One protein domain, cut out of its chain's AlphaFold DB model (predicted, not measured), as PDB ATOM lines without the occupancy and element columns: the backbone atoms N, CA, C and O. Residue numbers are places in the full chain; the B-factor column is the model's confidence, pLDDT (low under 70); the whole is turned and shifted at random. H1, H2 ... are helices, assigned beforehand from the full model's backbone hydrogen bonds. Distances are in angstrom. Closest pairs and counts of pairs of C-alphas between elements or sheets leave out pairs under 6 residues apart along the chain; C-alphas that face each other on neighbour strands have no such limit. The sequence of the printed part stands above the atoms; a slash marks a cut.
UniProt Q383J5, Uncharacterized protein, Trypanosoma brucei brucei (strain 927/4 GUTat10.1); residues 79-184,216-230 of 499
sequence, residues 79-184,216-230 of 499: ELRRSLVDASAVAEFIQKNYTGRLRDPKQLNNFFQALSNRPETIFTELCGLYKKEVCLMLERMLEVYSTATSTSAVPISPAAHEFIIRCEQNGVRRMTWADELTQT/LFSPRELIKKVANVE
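What this domain is: This is residues 79 to 184 and 216 to 230 of the 499 residues of an uncharacterized protein of Trypanosoma brucei brucei (strain 927/4 GUTat10.1) (UniProt Q383J5). Three helices, H5, H6 and H8, make a loose up-and-down bundle, each running against the one before it in the chain. H2 and H3 cover one side of it, H2 packing on H5 and H3 on H6, with tiny H1 beyond them on H3; H4 crosses one end, H7 sits at that end near H4, H5 and H8, and the link from H5 to H6 loops out around Thr 151. The printed part has 121 residues with eight named helices, H1 to H8 in order, and no named strand: the class is all helix. It is compact, with a radius of gyration of the C-alphas of 13.6 A, and rounded, spanning 41 by 34 by 24 A.

Where its parts are: Find C-alpha 79 at (112.852, 138.486, 195.731); here H1 begins and runs to residue 83. Read on to H2, residues 87 to 97, 15.3 A long, and H3, residues 105 to 115, 15.4 A. H4 is residues 120 to 129, 14.1 A. H5, the longest, starts with C-alpha 131 at (134.272, 150.484, 199.601) and runs 22.1 A to residue 146. H6 is residues 158 to 169, 16.3 A, and H7 residues 175 to 184, 14.9 A. H8, residues 219 to 229, 15.7 A, ends with C-alpha 229 at (141.832, 129.573, 195.832).

How they stand to each other: Start at H8, which touches H5 at a shallow tilt of 26 degrees, the same way; the closest C-alphas, of Leu 142 and Val 226, are 5.5 A apart. H8 also touches H6, opposite ways at 34 degrees, only just shallow, with C-alphas 164 and 223 closest at 6.6 A. H5 and H6 are close but not clearly touching, C-alphas 138 and 164 being closest at 7.8 A. H6 is the hub, touching three helices: besides H8, its residues 159 to 163 touch H3 at a steep tilt of 57 degrees, closest at C-alphas 113 and 159, 5.2 A, and its residues 166 to 167 only just touch H4, with 3 pairs of C-alphas within 8 A, closest at C-alphas 127 and 167, 6.6 A. H2 touches H4, C-alphas 87 and 126 closest at 4.9 A, and residues 133 to 137 of H5, C-alphas 91 and 133 closest at 5.9 A. H1 touches H3, C-alphas 81 and 114 closest at 5.0 A. H7 touches no helix but is near H4. Every O i to N i+4 pair is within hydrogen-bond range in H1, H2, H3, H4, H5, H6 and H8; in H7, 5 of 6 are.

The domain as a whole: The C-alphas of Thr 151 and Gln 183, the two farthest apart, are 42.5 A apart. Look between C-alphas 184 and 216: residues 185 to 215 are cut out, leaving a gap of 18.2 A. The link from H5 to H6, 11 residues, is long. Confidence is low, with pLDDT under 70, in residues 148 to 152 and 182 to 184.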
ATOM      1  N   GLU A  79     112.976 137.384 194.771       90.36
ATOM      2  CA  GLU A  79     112.852 138.486 195.731       90.36
ATOM      3  C   GLU A  79     114.211 139.136 196.014       90.36
ATOM      4  O   GLU A  79     114.328 140.352 195.886       90.36
ATOM      5  N   LEU A  80     115.251 138.336 196.287       92.93
ATOM      6  CA  LEU A  80     116.616 138.837 196.483       92.93
ATOM      7  C   LEU A  80     117.115 139.617 195.265       92.93
ATOM      8  O   LEU A  80     117.663 140.706 195.394       92.93
ATOM      9  N   ARG A  81     116.907 139.093 194.055       91.79
ATOM     10  CA  ARG A  81     117.278 139.822 192.845       91.79
ATOM     11  C   ARG A  81     116.502 141.136 192.771       91.79
ATOM     12  O   ARG A  81     117.103 142.176 192.568       91.79
ATOM     13  N   ARG A  82     115.192 141.157 192.999       91.12
ATOM     14  CA  ARG A  82     114.437 142.422 192.957       91.12
ATOM     15  C   ARG A  82     114.857 143.429 194.026       91.12
ATOM     16  O   ARG A  82     114.743 144.612 193.747       91.12
ATOM     17  N   SER A  83     115.352 142.998 195.186       92.74
ATOM     18  CA  SER A  83     115.812 143.928 196.224       92.74
ATOM     19  C   SER A  83     117.160 144.583 195.911       92.74
ATOM     20  O   SER A  83     117.415 145.672 196.395       92.74
ATOM     21  N   LEU A  84     118.026 143.950 195.114       93.55
ATOM     22  CA  LEU A  84     119.354 144.480 194.766       93.55
ATOM     23  C   LEU A  84     119.269 145.362 193.506       93.55
ATOM     24  O   LEU A  84     119.730 144.953 192.436       93.55
ATOM     25  N   VAL A  85     118.576 146.501 193.606       93.12
ATOM     26  CA  VAL A  85     118.262 147.385 192.464       93.12
ATOM     27  C   VAL A  85     119.461 148.236 192.044       93.12
ATOM     28  O   VAL A  85     119.738 148.329 190.850       93.12
ATOM     29  N   ASP A  86     120.179 148.795 193.013       95.26
ATOM     30  CA  ASP A  86     121.306 149.714 192.840       95.26
ATOM     31  C   ASP A  86     122.437 149.394 193.838       95.26
ATOM     32  O   ASP A  86     122.335 148.456 194.636       95.26
ATOM     33  N   ALA A  87     123.540 150.147 193.785       95.94
ATOM     34  CA  ALA A  87     124.678 149.929 194.673       95.94
ATOM     35  C   ALA A  87     124.345 150.166 196.159       95.94
ATOM     36  O   ALA A  87     124.872 149.443 197.008       95.94
ATOM     37  N   SER A  88     123.439 151.102 196.471       96.43
ATOM     38  CA  SER A  88     122.999 151.385 197.846       96.43
ATOM     39  C   SER A  88     122.270 150.189 198.446       96.43
ATOM     40  O   SER A  88     122.638 149.694 199.508       96.43
ATOM     41  N   ALA A  89     121.296 149.640 197.722       96.40
ATOM     42  CA  ALA A  89     120.537 148.476 198.157       96.40
ATOM     43  C   ALA A  89     121.429 147.235 198.328       96.40
ATOM     44  O   ALA A  89     121.196 146.399 199.206       96.40
ATOM     45  N   VAL A  90     122.480 147.107 197.507       96.39
ATOM     46  CA  VAL A  90     123.497 146.060 197.671       96.39
ATOM     47  C   VAL A  90     124.304 146.271 198.950       96.39
ATOM     48  O   VAL A  90     124.462 145.321 199.720       96.39
ATOM     49  N   ALA A  91     124.778 147.489 199.202       96.09
ATOM     50  CA  ALA A  91     125.526 147.835 200.406       96.09
ATOM     51  C   ALA A  91     124.700 147.613 201.686       96.09
ATOM     52  O   ALA A  91     125.159 146.934 202.607       96.09
ATOM     53  N   GLU A  92     123.449 148.071 201.710       95.62
ATOM     54  CA  GLU A  92     122.512 147.840 202.814       95.62
ATOM     55  C   GLU A  92     122.261 146.348 203.053       95.62
ATOM     56  O   GLU A  92     122.253 145.876 204.196       95.62
ATOM     57  N   PHE A  93     122.091 145.567 201.978       96.05
ATOM     58  CA  PHE A  93     121.929 144.123 202.095       96.05
ATOM     59  C   PHE A  93     123.158 143.476 202.736       96.05
ATOM     60  O   PHE A  93     122.997 142.617 203.610       96.05
ATOM     61  N   ILE A  94     124.367 143.884 202.328       95.73
ATOM     62  CA  ILE A  94     125.625 143.403 202.907       95.73
ATOM     63  C   ILE A  94     125.650 143.736 204.396       95.73
ATOM     64  O   ILE A  94     125.728 142.813 205.203       95.73
ATOM     65  N   GLN A  95     125.492 145.006 204.774       93.68
ATOM     66  CA  GLN A  95     125.531 145.442 206.173       93.68
ATOM     67  C   GLN A  95     124.533 144.674 207.054       93.68
ATOM     68  O   GLN A  95     124.899 144.162 208.111       93.68
ATOM     69  N   LYS A  96     123.288 144.510 206.588       94.16
ATOM     70  CA  LYS A  96     122.224 143.831 207.343       94.16
ATOM     71  C   LYS A  96     122.437 142.321 207.486       94.16
ATOM     72  O   LYS A  96     121.970 141.726 208.456       94.16
ATOM     73  N   ASN A  97     123.088 141.675 206.517       94.35
ATOM     74  CA  ASN A  97     123.176 140.212 206.447       94.35
ATOM     75  C   ASN A  97     124.594 139.656 206.655       94.35
ATOM     76  O   ASN A  97     124.757 138.431 206.649       94.35
ATOM     77  N   TYR A  98     125.596 140.518 206.849       92.24
ATOM     78  CA  TYR A  98     127.010 140.144 206.903       92.24
ATOM     79  C   TYR A  98     127.333 139.133 208.006       92.24
ATOM     80  O   TYR A  98     128.033 138.154 207.753       92.24
ATOM     81  N   THR A  99     126.819 139.347 209.218       89.76
ATOM     82  CA  THR A  99     127.058 138.481 210.388       89.76
ATOM     83  C   THR A  99     126.166 137.237 210.415       89.76
ATOM     84  O   THR A  99     126.452 136.298 211.154       89.76
ATOM     85  N   GLY A 100     125.103 137.216 209.604       91.08
ATOM     86  CA  GLY A 100     124.106 136.149 209.553       91.08
ATOM     87  C   GLY A 100     124.132 135.393 208.228       91.08
ATOM     88  O   GLY A 100     124.962 134.509 208.019       91.08
ATOM     89  N   ARG A 101     123.198 135.725 207.324       90.94
ATOM     90  CA  ARG A 101     122.946 134.944 206.097       90.94
ATOM     91  C   ARG A 101     124.190 134.766 205.232       90.94
ATOM     92  O   ARG A 101     124.378 133.687 204.693       90.94
ATOM     93  N   LEU A 102     125.042 135.784 205.109       92.40
ATOM     94  CA  LEU A 102     126.204 135.740 204.213       92.40
ATOM     95  C   LEU A 102     127.348 134.843 204.711       92.40
ATOM     96  O   LEU A 102     128.299 134.626 203.965       92.40
ATOM     97  N   ARG A 103     127.254 134.292 205.928       91.06
ATOM     98  CA  ARG A 103     128.188 133.284 206.449       91.06
ATOM     99  C   ARG A 103     127.929 131.885 205.889       91.06
ATOM    100  O   ARG A 103     128.857 131.088 205.804       91.06
ATOM    101  N   ASP A 104     126.689 131.591 205.499       90.22
ATOM    102  CA  ASP A 104     126.328 130.313 204.889       90.22
ATOM    103  C   ASP A 104     126.761 130.273 203.407       90.22
ATOM    104  O   ASP A 104     126.353 131.143 202.628       90.22
ATOM    105  N   PRO A 105     127.533 129.260 202.966       90.62
ATOM    106  CA  PRO A 105     128.024 129.184 201.592       90.62
ATOM    107  C   PRO A 105     126.927 129.191 200.521       90.62
ATOM    108  O   PRO A 105     127.135 129.704 199.418       90.62
ATOM    109  N   LYS A 106     125.750 128.622 200.812       91.29
ATOM    110  CA  LYS A 106     124.635 128.575 199.858       91.29
ATOM    111  C   LYS A 106     124.000 129.954 199.706       91.29
ATOM    112  O   LYS A 106     123.776 130.394 198.580       91.29
ATOM    113  N   GLN A 107     123.750 130.662 200.806       92.90
ATOM    114  CA  GLN A 107     123.243 132.038 200.768       92.90
ATOM    115  C   GLN A 107     124.247 133.013 200.144       92.90
ATOM    116  O   GLN A 107     123.850 133.859 199.344       92.90
ATOM    117  N   LEU A 108     125.539 132.862 200.444       94.00
ATOM    118  CA  LEU A 108     126.604 133.661 199.838       94.00
ATOM    119  C   LEU A 108     126.645 133.478 198.310       94.00
ATOM    120  O   LEU A 108     126.666 134.452 197.559       94.00
ATOM    121  N   ASN A 109     126.584 132.231 197.835       93.40
ATOM    122  CA  ASN A 109     126.520 131.939 196.401       93.40
ATOM    123  C   ASN A 109     125.231 132.472 195.754       93.40
ATOM    124  O   ASN A 109     125.297 133.031 194.660       93.40
ATOM    125  N   ASN A 110     124.078 132.366 196.425       94.19
ATOM    126  CA  ASN A 110     122.821 132.947 195.940       94.19
ATOM    127  C   ASN A 110     122.912 134.475 195.809       94.19
ATOM    128  O   ASN A 110     122.396 135.036 194.844       94.19
ATOM    129  N   PHE A 111     123.579 135.146 196.753       96.01
ATOM    130  CA  PHE A 111     123.835 136.583 196.694       96.01
ATOM    131  C   PHE A 111     124.678 136.957 195.472       96.01
ATOM    132  O   PHE A 111     124.244 137.776 194.661       96.01
ATOM    133  N   PHE A 112     125.820 136.297 195.260       96.67
ATOM    134  CA  PHE A 112     126.634 136.551 194.069       96.67
ATOM    135  C   PHE A 112     125.881 136.233 192.777       96.67
ATOM    136  O   PHE A 112     125.961 136.991 191.814       96.67
ATOM    137  N   GLN A 113     125.096 135.156 192.750       95.40
ATOM    138  CA  GLN A 113     124.274 134.814 191.592       95.40
ATOM    139  C   GLN A 113     123.203 135.877 191.298       95.40
ATOM    140  O   GLN A 113     122.894 136.114 190.131       95.40
ATOM    141  N   ALA A 114     122.654 136.537 192.322       95.05
ATOM    142  CA  ALA A 114     121.709 137.641 192.153       95.05
ATOM    143  C   ALA A 114     122.380 138.935 191.646       95.05
ATOM    144  O   ALA A 114     121.729 139.722 190.948       95.05
ATOM    145  N   LEU A 115     123.664 139.136 191.963       94.74
ATOM    146  CA  LEU A 115     124.498 140.226 191.440       94.74
ATOM    147  C   LEU A 115     125.068 139.955 190.040       94.74
ATOM    148  O   LEU A 115     125.373 140.891 189.305       94.74
ATOM    149  N   SER A 116     125.233 138.692 189.653       93.41
ATOM    150  CA  SER A 116     125.811 138.324 188.358       93.41
ATOM    151  C   SER A 116     124.972 138.850 187.188       93.41
ATOM    152  O   SER A 116     123.740 138.767 187.194       93.41
ATOM    153  N   ASN A 117     125.648 139.357 186.150       86.75
ATOM    154  CA  ASN A 117     125.036 139.998 184.976       86.75
ATOM    155  C   ASN A 117     124.173 141.233 185.297       86.75
ATOM    156  O   ASN A 117     123.261 141.571 184.536       86.75
ATOM    157  N   ARG A 118     124.424 141.904 186.424       91.94
ATOM    158  CA  ARG A 118     123.919 143.259 186.650       91.94
ATOM    159  C   ARG A 118     124.647 144.283 185.770       91.94
ATOM    160  O   ARG A 118     125.756 143.991 185.319       91.94
ATOM    161  N   PRO A 119     124.031 145.451 185.501       92.44
ATOM    162  CA  PRO A 119     124.697 146.536 184.787       92.44
ATOM    163  C   PRO A 119     126.022 146.911 185.452       92.44
ATOM    164  O   PRO A 119     126.117 146.906 186.680       92.44
ATOM    165  N   GLU A 120     127.027 147.261 184.645       91.71
ATOM    166  CA  GLU A 120     128.358 147.631 185.150       91.71
ATOM    167  C   GLU A 120     128.302 148.824 186.110       91.71
ATOM    168  O   GLU A 120     129.054 148.857 187.076       91.71
ATOM    169  N   THR A 121     127.345 149.738 185.914       94.66
ATOM    170  CA  THR A 121     127.131 150.913 186.772       94.66
ATOM    171  C   THR A 121     126.974 150.548 188.247       94.66
ATOM    172  O   THR A 121     127.560 151.212 189.093       94.66
ATOM    173  N   ILE A 122     126.290 149.438 188.564       95.24
ATOM    174  CA  ILE A 122     126.151 148.962 189.948       95.24
ATOM    175  C   ILE A 122     127.519 148.592 190.529       95.24
ATOM    176  O   ILE A 122     127.797 148.909 191.680       95.24
ATOM    177  N   PHE A 123     128.389 147.932 189.757       95.36
ATOM    178  CA  PHE A 123     129.729 147.564 190.224       95.36
ATOM    179  C   PHE A 123     130.647 148.779 190.346       95.36
ATOM    180  O   PHE A 123     131.401 148.856 191.316       95.36
ATOM    181  N   THR A 124     130.563 149.725 189.410       95.09
ATOM    182  CA  THR A 124     131.310 150.986 189.461       95.09
ATOM    183  C   THR A 124     130.926 151.807 190.688       95.09
ATOM    184  O   THR A 124     131.807 152.199 191.450       95.09
ATOM    185  N   GLU A 125     129.632 151.995 190.950       95.97
ATOM    186  CA  GLU A 125     129.142 152.708 192.136       95.97
ATOM    187  C   GLU A 125     129.456 151.954 193.433       95.97
ATOM    188  O   GLU A 125     129.925 152.560 194.394       95.97
ATOM    189  N   LEU A 126     129.278 150.627 193.466       95.51
ATOM    190  CA  LEU A 126     129.598 149.807 194.638       95.51
ATOM    191  C   LEU A 126     131.092 149.883 194.984       95.51
ATOM    192  O   LEU A 126     131.449 150.076 196.143       95.51
ATOM    193  N   CYS A 127     131.971 149.776 193.984       94.15
ATOM    194  CA  CYS A 127     133.417 149.883 194.184       94.15
ATOM    195  C   CYS A 127     133.882 151.326 194.425       94.15
ATOM    196  O   CYS A 127     134.952 151.513 195.000       94.15
ATOM    197  N   GLY A 128     133.124 152.335 193.994       92.73
ATOM    198  CA  GLY A 128     133.440 153.745 194.213       92.73
ATOM    199  C   GLY A 128     133.013 154.246 195.593       92.73
ATOM    200  O   GLY A 128     133.842 154.765 196.338       92.73
ATOM    201  N   LEU A 129     131.736 154.065 195.937       92.37
ATOM    202  CA  LEU A 129     131.083 154.689 197.094       92.37
ATOM    203  C   LEU A 129     131.007 153.770 198.324       92.37
ATOM    204  O   LEU A 129     131.135 154.238 199.450       92.37
ATOM    205  N   TYR A 130     130.857 152.458 198.126       93.82
ATOM    206  CA  TYR A 130     130.596 151.478 199.195       93.82
ATOM    207  C   TYR A 130     131.800 150.555 199.426       93.82
ATOM    208  O   TYR A 130     131.725 149.321 199.449       93.82
ATOM    209  N   LYS A 131     132.976 151.177 199.551       92.13
ATOM    210  CA  LYS A 131     134.272 150.484 199.601       92.13
ATOM    211  C   LYS A 131     134.401 149.523 200.778       92.13
ATOM    212  O   LYS A 131     134.989 148.446 200.643       92.13
ATOM    213  N   LYS A 132     133.846 149.898 201.933       90.40
ATOM    214  CA  LYS A 132     133.852 149.069 203.142       90.40
ATOM    215  C   LYS A 132     133.094 147.766 202.899       90.40
ATOM    216  O   LYS A 132     133.603 146.697 203.216       90.40
ATOM    217  N   GLU A 133     131.929 147.838 202.270       93.80
ATOM    218  CA  GLU A 133     131.074 146.692 201.965       93.80
ATOM    219  C   GLU A 133     131.733 145.754 200.951       93.80
ATOM    220  O   GLU A 133     131.675 144.533 201.116       93.80
ATOM    221  N   VAL A 134     132.437 146.300 199.954       94.34
ATOM    222  CA  VAL A 134     133.260 145.498 199.034       94.34
ATOM    223  C   VAL A 134     134.349 144.737 199.794       94.34
ATOM    224  O   VAL A 134     134.515 143.535 199.573       94.34
ATOM    225  N   CYS A 135     135.059 145.393 200.718       91.62
ATOM    226  CA  CYS A 135     136.087 144.737 201.534       91.62
ATOM    227  C   CYS A 135     135.496 143.629 202.407       91.62
ATOM    228  O   CYS A 135     136.004 142.509 202.382       91.62
ATOM    229  N   LEU A 136     134.379 143.901 203.090       92.74
ATOM    230  CA  LEU A 136     133.663 142.908 203.891       92.74
ATOM    231  C   LEU A 136     133.315 141.674 203.055       92.74
ATOM    232  O   LEU A 136     133.546 140.543 203.484       92.74
ATOM    233  N   MET A 137     132.807 141.865 201.836       94.51
ATOM    234  CA  MET A 137     132.490 140.746 200.952       94.51
ATOM    235  C   MET A 137     133.729 139.965 200.521       94.51
ATOM    236  O   MET A 137     133.688 138.737 200.534       94.51
ATOM    237  N   LEU A 138     134.835 140.630 200.191       93.57
ATOM    238  CA  LEU A 138     136.090 139.954 199.852       93.57
ATOM    239  C   LEU A 138     136.651 139.146 201.034       93.57
ATOM    240  O   LEU A 138     137.116 138.021 200.840       93.57
ATOM    241  N   GLU A 139     136.563 139.671 202.256       91.48
ATOM    242  CA  GLU A 139     136.916 138.937 203.478       91.48
ATOM    243  C   GLU A 139     136.005 137.731 203.689       91.48
ATOM    244  O   GLU A 139     136.488 136.629 203.943       91.48
ATOM    245  N   ARG A 140     134.691 137.907 203.499       92.33
ATOM    246  CA  ARG A 140     133.717 136.817 203.613       92.33
ATOM    247  C   ARG A 140     133.993 135.708 202.606       92.33
ATOM    248  O   ARG A 140     133.911 134.533 202.951       92.33
ATOM    249  N   MET A 141     134.337 136.066 201.371       92.50
ATOM    250  CA  MET A 141     134.751 135.100 200.355       92.50
ATOM    251  C   MET A 141     136.008 134.350 200.786       92.50
ATOM    252  O   MET A 141     136.074 133.132 200.634       92.50
ATOM    253  N   LEU A 142     137.000 135.055 201.337       90.04
ATOM    254  CA  LEU A 142     138.220 134.421 201.815       90.04
ATOM    255  C   LEU A 142     137.927 133.443 202.961       90.04
ATOM    256  O   LEU A 142     138.410 132.314 202.906       90.04
ATOM    257  N   GLU A 143     137.112 133.831 203.943       89.25
ATOM    258  CA  GLU A 143     136.694 132.980 205.067       89.25
ATOM    259  C   GLU A 143     135.980 131.709 204.577       89.25
ATOM    260  O   GLU A 143     136.339 130.593 204.960       89.25
ATOM    261  N   VAL A 144     134.991 131.869 203.692       89.16
ATOM    262  CA  VAL A 144     134.133 130.763 203.250       89.16
ATOM    263  C   VAL A 144     134.849 129.818 202.285       89.16
ATOM    264  O   VAL A 144     134.668 128.607 202.379       89.16
ATOM    265  N   TYR A 145     135.661 130.334 201.359       88.98
ATOM    266  CA  TYR A 145     136.261 129.501 200.311       88.98
ATOM    267  C   TYR A 145     137.678 129.009 200.635       88.98
ATOM    268  O   TYR A 145     138.103 128.000 200.075       88.98
ATOM    269  N   SER A 146     138.418 129.661 201.542       83.31
ATOM    270  CA  SER A 146     139.783 129.217 201.893       83.31
ATOM    271  C   SER A 146     139.815 128.095 202.927       83.31
ATOM    272  O   SER A 146     140.836 127.431 203.065       83.31
ATOM    273  N   THR A 147     138.715 127.849 203.641       70.43
ATOM    274  CA  THR A 147     138.603 126.798 204.674       70.43
ATOM    275  C   THR A 147     138.460 125.380 204.094       70.43
ATOM    276  O   THR A 147     138.144 124.425 204.802       70.43
ATOM    277  N   ALA A 148     138.760 125.221 202.803       56.79
ATOM    278  CA  ALA A 148     138.757 123.970 202.066       56.79
ATOM    279  C   ALA A 148     139.836 122.992 202.570       56.79
ATOM    280  O   ALA A 148     140.965 122.959 202.079       56.79
ATOM    281  N   THR A 149     139.470 122.130 203.515       51.79
ATOM    282  CA  THR A 149     140.129 120.827 203.661       51.79
ATOM    283  C   THR A 149     139.753 119.946 202.466       51.79
ATOM    284  O   THR A 149     138.688 120.111 201.864       51.79
ATOM    285  N   SER A 150     140.631 119.015 202.079       52.29
ATOM    286  CA  SER A 150     140.534 118.228 200.833       52.29
ATOM    287  C   SER A 150     139.234 117.431 200.646       52.29
ATOM    288  O   SER A 150     138.985 116.936 199.552       52.29
ATOM    289  N   THR A 151     138.413 117.294 201.686       52.42
ATOM    290  CA  THR A 151     137.154 116.540 201.688       52.42
ATOM    291  C   THR A 151     135.897 117.415 201.714       52.42
ATOM    292  O   THR A 151     134.813 116.894 201.472       52.42
ATOM    293  N   SER A 152     136.005 118.726 201.967       59.08
ATOM    294  CA  SER A 152     134.850 119.627 202.146       59.08
ATOM    295  C   SER A 152     135.085 121.021 201.548       59.08
ATOM    296  O   SER A 152     134.685 122.039 202.115       59.08
ATOM    297  N   ALA A 153     135.761 121.092 200.402       71.05
ATOM    298  CA  ALA A 153     135.958 122.353 199.698       71.05
ATOM    299  C   ALA A 153     134.622 122.875 199.147       71.05
ATOM    300  O   ALA A 153     133.998 122.229 198.303       71.05
ATOM    301  N   VAL A 154     134.190 124.055 199.596       81.26
ATOM    302  CA  VAL A 154     133.071 124.767 198.972       81.26
ATOM    303  C   VAL A 154     133.545 125.272 197.603       81.26
ATOM    304  O   VAL A 154     134.460 126.097 197.560       81.26
ATOM    305  N   PRO A 155     132.952 124.826 196.481       85.43
ATOM    306  CA  PRO A 155     133.331 125.334 195.170       85.43
ATOM    307  C   PRO A 155     132.951 126.814 195.045       85.43
ATOM    308  O   PRO A 155     131.852 127.226 195.435       85.43
ATOM    309  N   ILE A 156     133.849 127.617 194.472       90.56
ATOM    310  CA  ILE A 156     133.565 129.020 194.174       90.56
ATOM    311  C   ILE A 156     132.662 129.061 192.942       90.56
ATOM    312  O   ILE A 156     132.989 128.524 191.884       90.56
ATOM    313  N   SER A 157     131.493 129.690 193.062       93.23
ATOM    314  CA  SER A 157     130.581 129.807 191.925       93.23
ATOM    315  C   SER A 157     131.147 130.737 190.834       93.23
ATOM    316  O   SER A 157     131.879 131.683 191.134       93.23
ATOM    317  N   PRO A 158     130.768 130.559 189.553       94.59
ATOM    318  CA  PRO A 158     131.152 131.494 188.490       94.59
ATOM    319  C   PRO A 158     130.749 132.950 188.776       94.59
ATOM    320  O   PRO A 158     131.452 133.878 188.387       94.59
ATOM    321  N   ALA A 159     129.639 133.157 189.489       95.75
ATOM    322  CA  ALA A 159     129.173 134.476 189.906       95.75
ATOM    323  C   ALA A 159     130.084 135.123 190.965       95.75
ATOM    324  O   ALA A 159     130.355 136.320 190.905       95.75
ATOM    325  N   ALA A 160     130.605 134.328 191.901       95.24
ATOM    326  CA  ALA A 160     131.615 134.779 192.854       95.24
ATOM    327  C   ALA A 160     132.923 135.168 192.137       95.24
ATOM    328  O   ALA A 160     133.495 136.221 192.418       95.24
ATOM    329  N   HIS A 161     133.362 134.381 191.146       95.28
ATOM    330  CA  HIS A 161     134.504 134.753 190.299       95.28
ATOM    331  C   HIS A 161     134.267 136.066 189.538       95.28
ATOM    332  O   HIS A 161     135.171 136.897 189.480       95.28
ATOM    333  N   GLU A 162     133.061 136.285 188.998       96.16
ATOM    334  CA  GLU A 162     132.686 137.553 188.350       96.16
ATOM    335  C   GLU A 162     132.817 138.739 189.301       96.16
ATOM    336  O   GLU A 162     133.420 139.733 188.914       96.16
ATOM    337  N   PHE A 163     132.318 138.632 190.535       95.77
ATOM    338  CA  PHE A 163     132.423 139.712 191.518       95.77
ATOM    339  C   PHE A 163     133.882 140.153 191.717       95.77
ATOM    340  O   PHE A 163     134.192 141.335 191.597       95.77
ATOM    341  N   ILE A 164     134.803 139.200 191.906       94.75
ATOM    342  CA  ILE A 164     136.238 139.496 192.057       94.75
ATOM    343  C   ILE A 164     136.795 140.178 190.803       94.75
ATOM    344  O   ILE A 164     137.556 141.139 190.909       94.75
ATOM    345  N   ILE A 165     136.440 139.679 189.615       94.62
ATOM    346  CA  ILE A 165     136.897 140.241 188.335       94.62
ATOM    347  C   ILE A 165     136.402 141.687 188.182       94.62
ATOM    348  O   ILE A 165     137.195 142.558 187.830       94.62
ATOM    349  N   ARG A 166     135.137 141.962 188.510       94.91
ATOM    350  CA  ARG A 166     134.549 143.310 188.464       94.91
ATOM    351  C   ARG A 166     135.215 144.247 189.470       94.91
ATOM    352  O   ARG A 166     135.535 145.376 189.112       94.91
ATOM    353  N   CYS A 167     135.512 143.786 190.689       94.59
ATOM    354  CA  CYS A 167     136.296 144.562 191.656       94.59
ATOM    355  C   CYS A 167     137.688 144.921 191.106       94.59
ATOM    356  O   CYS A 167     138.156 146.047 191.263       94.59
ATOM    357  N   GLU A 168     138.368 143.985 190.434       92.78
ATOM    358  CA  GLU A 168     139.662 144.260 189.795       92.78
ATOM    359  C   GLU A 168     139.550 145.295 188.669       92.78
ATOM    360  O   GLU A 168     140.380 146.205 188.604       92.78
ATOM    361  N   GLN A 169     138.535 145.165 187.811       92.11
ATOM    362  CA  GLN A 169     138.263 146.084 186.701       92.11
ATOM    363  C   GLN A 169     137.943 147.500 187.201       92.11
ATOM    364  O   GLN A 169     138.442 148.470 186.637       92.11
ATOM    365  N   ASN A 170     137.227 147.614 188.323       93.33
ATOM    366  CA  ASN A 170     136.892 148.881 188.978       93.33
ATOM    367  C   ASN A 170     137.984 149.375 189.955       93.33
ATOM    368  O   ASN A 170     137.741 150.229 190.802       93.33
ATOM    369  N   GLY A 171     139.216 148.865 189.845       91.58
ATOM    370  CA  GLY A 171     140.388 149.482 190.471       91.58
ATOM    371  C   GLY A 171     140.657 149.117 191.932       91.58
ATOM    372  O   GLY A 171     141.623 149.636 192.484       91.58
ATOM    373  N   VAL A 172     139.930 148.172 192.539       90.77
ATOM    374  CA  VAL A 172     140.104 147.776 193.961       90.77
ATOM    375  C   VAL A 172     141.527 147.271 194.275       90.77
ATOM    376  O   VAL A 172     141.991 147.312 195.412       90.77
ATOM    377  N   ARG A 173     142.277 146.817 193.260       87.54
ATOM    378  CA  ARG A 173     143.694 146.424 193.403       87.54
ATOM    379  C   ARG A 173     144.682 147.598 193.472       87.54
ATOM    380  O   ARG A 173     145.850 147.354 193.787       87.54
ATOM    381  N   ARG A 174     144.278 148.816 193.097       87.80
ATOM    382  CA  ARG A 174     145.151 150.001 193.056       87.80
ATOM    383  C   ARG A 174     145.396 150.506 194.477       87.80
ATOM    384  O   ARG A 174     144.491 150.469 195.300       87.80
ATOM    385  N   MET A 175     146.609 150.986 194.759       80.94
ATOM    386  CA  MET A 175     146.953 151.491 196.099       80.94
ATOM    387  C   MET A 175     146.096 152.703 196.486       80.94
ATOM    388  O   MET A 175     145.524 152.704 197.568       80.94
ATOM    389  N   THR A 176     145.857 153.619 195.542       85.66
ATOM    390  CA  THR A 176     145.000 154.802 195.740       85.66
ATOM    391  C   THR A 176     143.589 154.454 196.220       85.66
ATOM    392  O   THR A 176     143.012 155.163 197.037       85.66
ATOM    393  N   TRP A 177     143.041 153.317 195.772       89.58
ATOM    394  CA  TRP A 177     141.716 152.870 196.195       89.58
ATOM    395  C   TRP A 177     141.673 152.544 197.692       89.58
ATOM    396  O   TRP A 177     140.678 152.848 198.353       89.58
ATOM    397  N   ALA A 178     142.746 151.931 198.209       80.00
ATOM    398  CA  ALA A 178     142.890 151.584 199.619       80.00
ATOM    399  C   ALA A 178     143.164 152.822 200.488       80.00
ATOM    400  O   ALA A 178     142.642 152.902 201.597       80.00
ATOM    401  N   ASP A 179     143.908 153.805 199.977       79.91
ATOM    402  CA  ASP A 179     144.174 155.058 200.697       79.91
ATOM    403  C   ASP A 179     142.866 155.822 200.972       79.91
ATOM    404  O   ASP A 179     142.583 156.216 202.105       79.91
ATOM    405  N   GLU A 180     141.996 155.924 199.967       78.08
ATOM    406  CA  GLU A 180     140.676 156.556 200.082       78.08
ATOM    407  C   GLU A 180     139.760 155.866 201.118       78.08
ATOM    408  O   GLU A 180     138.921 156.524 201.738       78.08
ATOM    409  N   LEU A 181     139.930 154.556 201.353       77.12
ATOM    410  CA  LEU A 181     139.191 153.809 202.383       77.12
ATOM    411  C   LEU A 181     139.613 154.218 203.804       77.12
ATOM    412  O   LEU A 181     138.801 154.199 204.727       77.12
ATOM    413  N   THR A 182     140.879 154.596 203.995       69.22
ATOM    414  CA  THR A 182     141.360 155.080 205.299       69.22
ATOM    415  C   THR A 182     140.914 156.516 205.575       69.22
ATOM    416  O   THR A 182     140.556 156.830 206.708       69.22
ATOM    417  N   GLN A 183     140.841 157.360 204.541       61.43
ATOM    418  CA  GLN A 183     140.433 158.765 204.666       61.43
ATOM    419  C   GLN A 183     138.934 158.932 204.944       61.43
ATOM    420  O   GLN A 183     138.544 159.779 205.745       61.43
ATOM    421  N   THR A 184     138.082 158.093 204.346       55.90
ATOM    422  CA  THR A 184     136.622 158.149 204.561       55.90
ATOM    423  C   THR A 184     136.203 157.802 205.990       55.90
ATOM    424  O   THR A 184     135.153 158.250 206.440       55.90
ATOM    425  N   LEU A 216     142.010 142.462 208.067       71.34
ATOM    426  CA  LEU A 216     143.190 141.612 208.293       71.34
ATOM    427  C   LEU A 216     144.162 141.630 207.107       71.34
ATOM    428  O   LEU A 216     145.340 141.307 207.257       71.34
ATOM    429  N   PHE A 217     143.663 141.969 205.921       81.20
ATOM    430  CA  PHE A 217     144.424 142.026 204.681       81.20
ATOM    431  C   PHE A 217     144.046 143.283 203.907       81.20
ATOM    432  O   PHE A 217     142.890 143.708 203.911       81.20
ATOM    433  N   SER A 218     145.003 143.837 203.167       85.10
ATOM    434  CA  SER A 218     144.690 144.900 202.214       85.10
ATOM    435  C   SER A 218     143.723 144.388 201.129       85.10
ATOM    436  O   SER A 218     143.766 143.205 200.769       85.10
ATOM    437  N   PRO A 219     142.895 145.252 200.511       86.11
ATOM    438  CA  PRO A 219     141.993 144.850 199.422       86.11
ATOM    439  C   PRO A 219     142.718 144.122 198.277       86.11
ATOM    440  O   PRO A 219     142.237 143.124 197.732       86.11
ATOM    441  N   ARG A 220     143.942 144.563 197.962       87.94
ATOM    442  CA  ARG A 220     144.830 143.916 196.987       87.94
ATOM    443  C   ARG A 220     145.191 142.486 197.394       87.94
ATOM    444  O   ARG A 220     145.198 141.592 196.543       87.94
ATOM    445  N   GLU A 221     145.524 142.263 198.661       89.00
ATOM    446  CA  GLU A 221     145.846 140.938 199.191       89.00
ATOM    447  C   GLU A 221     144.621 140.038 199.254       89.00
ATOM    448  O   GLU A 221     144.732 138.878 198.860       89.00
ATOM    449  N   LEU A 222     143.462 140.564 199.658       89.52
ATOM    450  CA  LEU A 222     142.200 139.826 199.649       89.52
ATOM    451  C   LEU A 222     141.899 139.300 198.248       89.52
ATOM    452  O   LEU A 222     141.786 138.090 198.055       89.52
ATOM    453  N   ILE A 223     141.891 140.178 197.243       90.33
ATOM    454  CA  ILE A 223     141.665 139.776 195.853       90.33
ATOM    455  C   ILE A 223     142.706 138.745 195.406       90.33
ATOM    456  O   ILE A 223     142.352 137.747 194.782       90.33
ATOM    457  N   LYS A 224     143.995 138.950 195.715       89.42
ATOM    458  CA  LYS A 224     145.061 138.008 195.338       89.42
ATOM    459  C   LYS A 224     144.852 136.637 195.984       89.42
ATOM    460  O   LYS A 224     145.040 135.631 195.305       89.42
ATOM    461  N   LYS A 225     144.486 136.588 197.265       88.67
ATOM    462  CA  LYS A 225     144.271 135.341 198.002       88.67
ATOM    463  C   LYS A 225     143.039 134.606 197.494       88.67
ATOM    464  O   LYS A 225     143.176 133.449 197.111       88.67
ATOM    465  N   VAL A 226     141.894 135.281 197.376       87.35
ATOM    466  CA  VAL A 226     140.659 134.666 196.861       87.35
ATOM    467  C   VAL A 226     140.849 134.192 195.413       87.35
ATOM    468  O   VAL A 226     140.501 133.061 195.083       87.35
ATOM    469  N   ALA A 227     141.500 134.989 194.557       85.59
ATOM    470  CA  ALA A 227     141.798 134.605 193.174       85.59
ATOM    471  C   ALA A 227     142.711 133.371 193.047       85.59
ATOM    472  O   ALA A 227     142.700 132.718 192.002       85.59
ATOM    473  N   ASN A 228     143.506 133.065 194.078       85.49
ATOM    474  CA  ASN A 228     144.400 131.908 194.109       85.49
ATOM    475  C   ASN A 228     143.742 130.647 194.687       85.49
ATOM    476  O   ASN A 228     144.329 129.578 194.542       85.49
ATOM    477  N   VAL A 229     142.561 130.745 195.313       85.60
ATOM    478  CA  VAL A 229     141.832 129.573 195.832       85.60
ATOM    479  C   VAL A 229     141.445 128.640 194.684       85.60
ATOM    480  O   VAL A 229     141.668 127.434 194.754       85.60
ATOM    481  N   GLU A 230     140.923 129.200 193.590       86.57
ATOM    482  CA  GLU A 230     140.530 128.435 192.407       86.57
ATOM    483  C   GLU A 230     140.931 129.169 191.108       86.57
ATOM    484  O   GLU A 230     140.100 129.811 190.452       86.57
TER     485      GLU A 230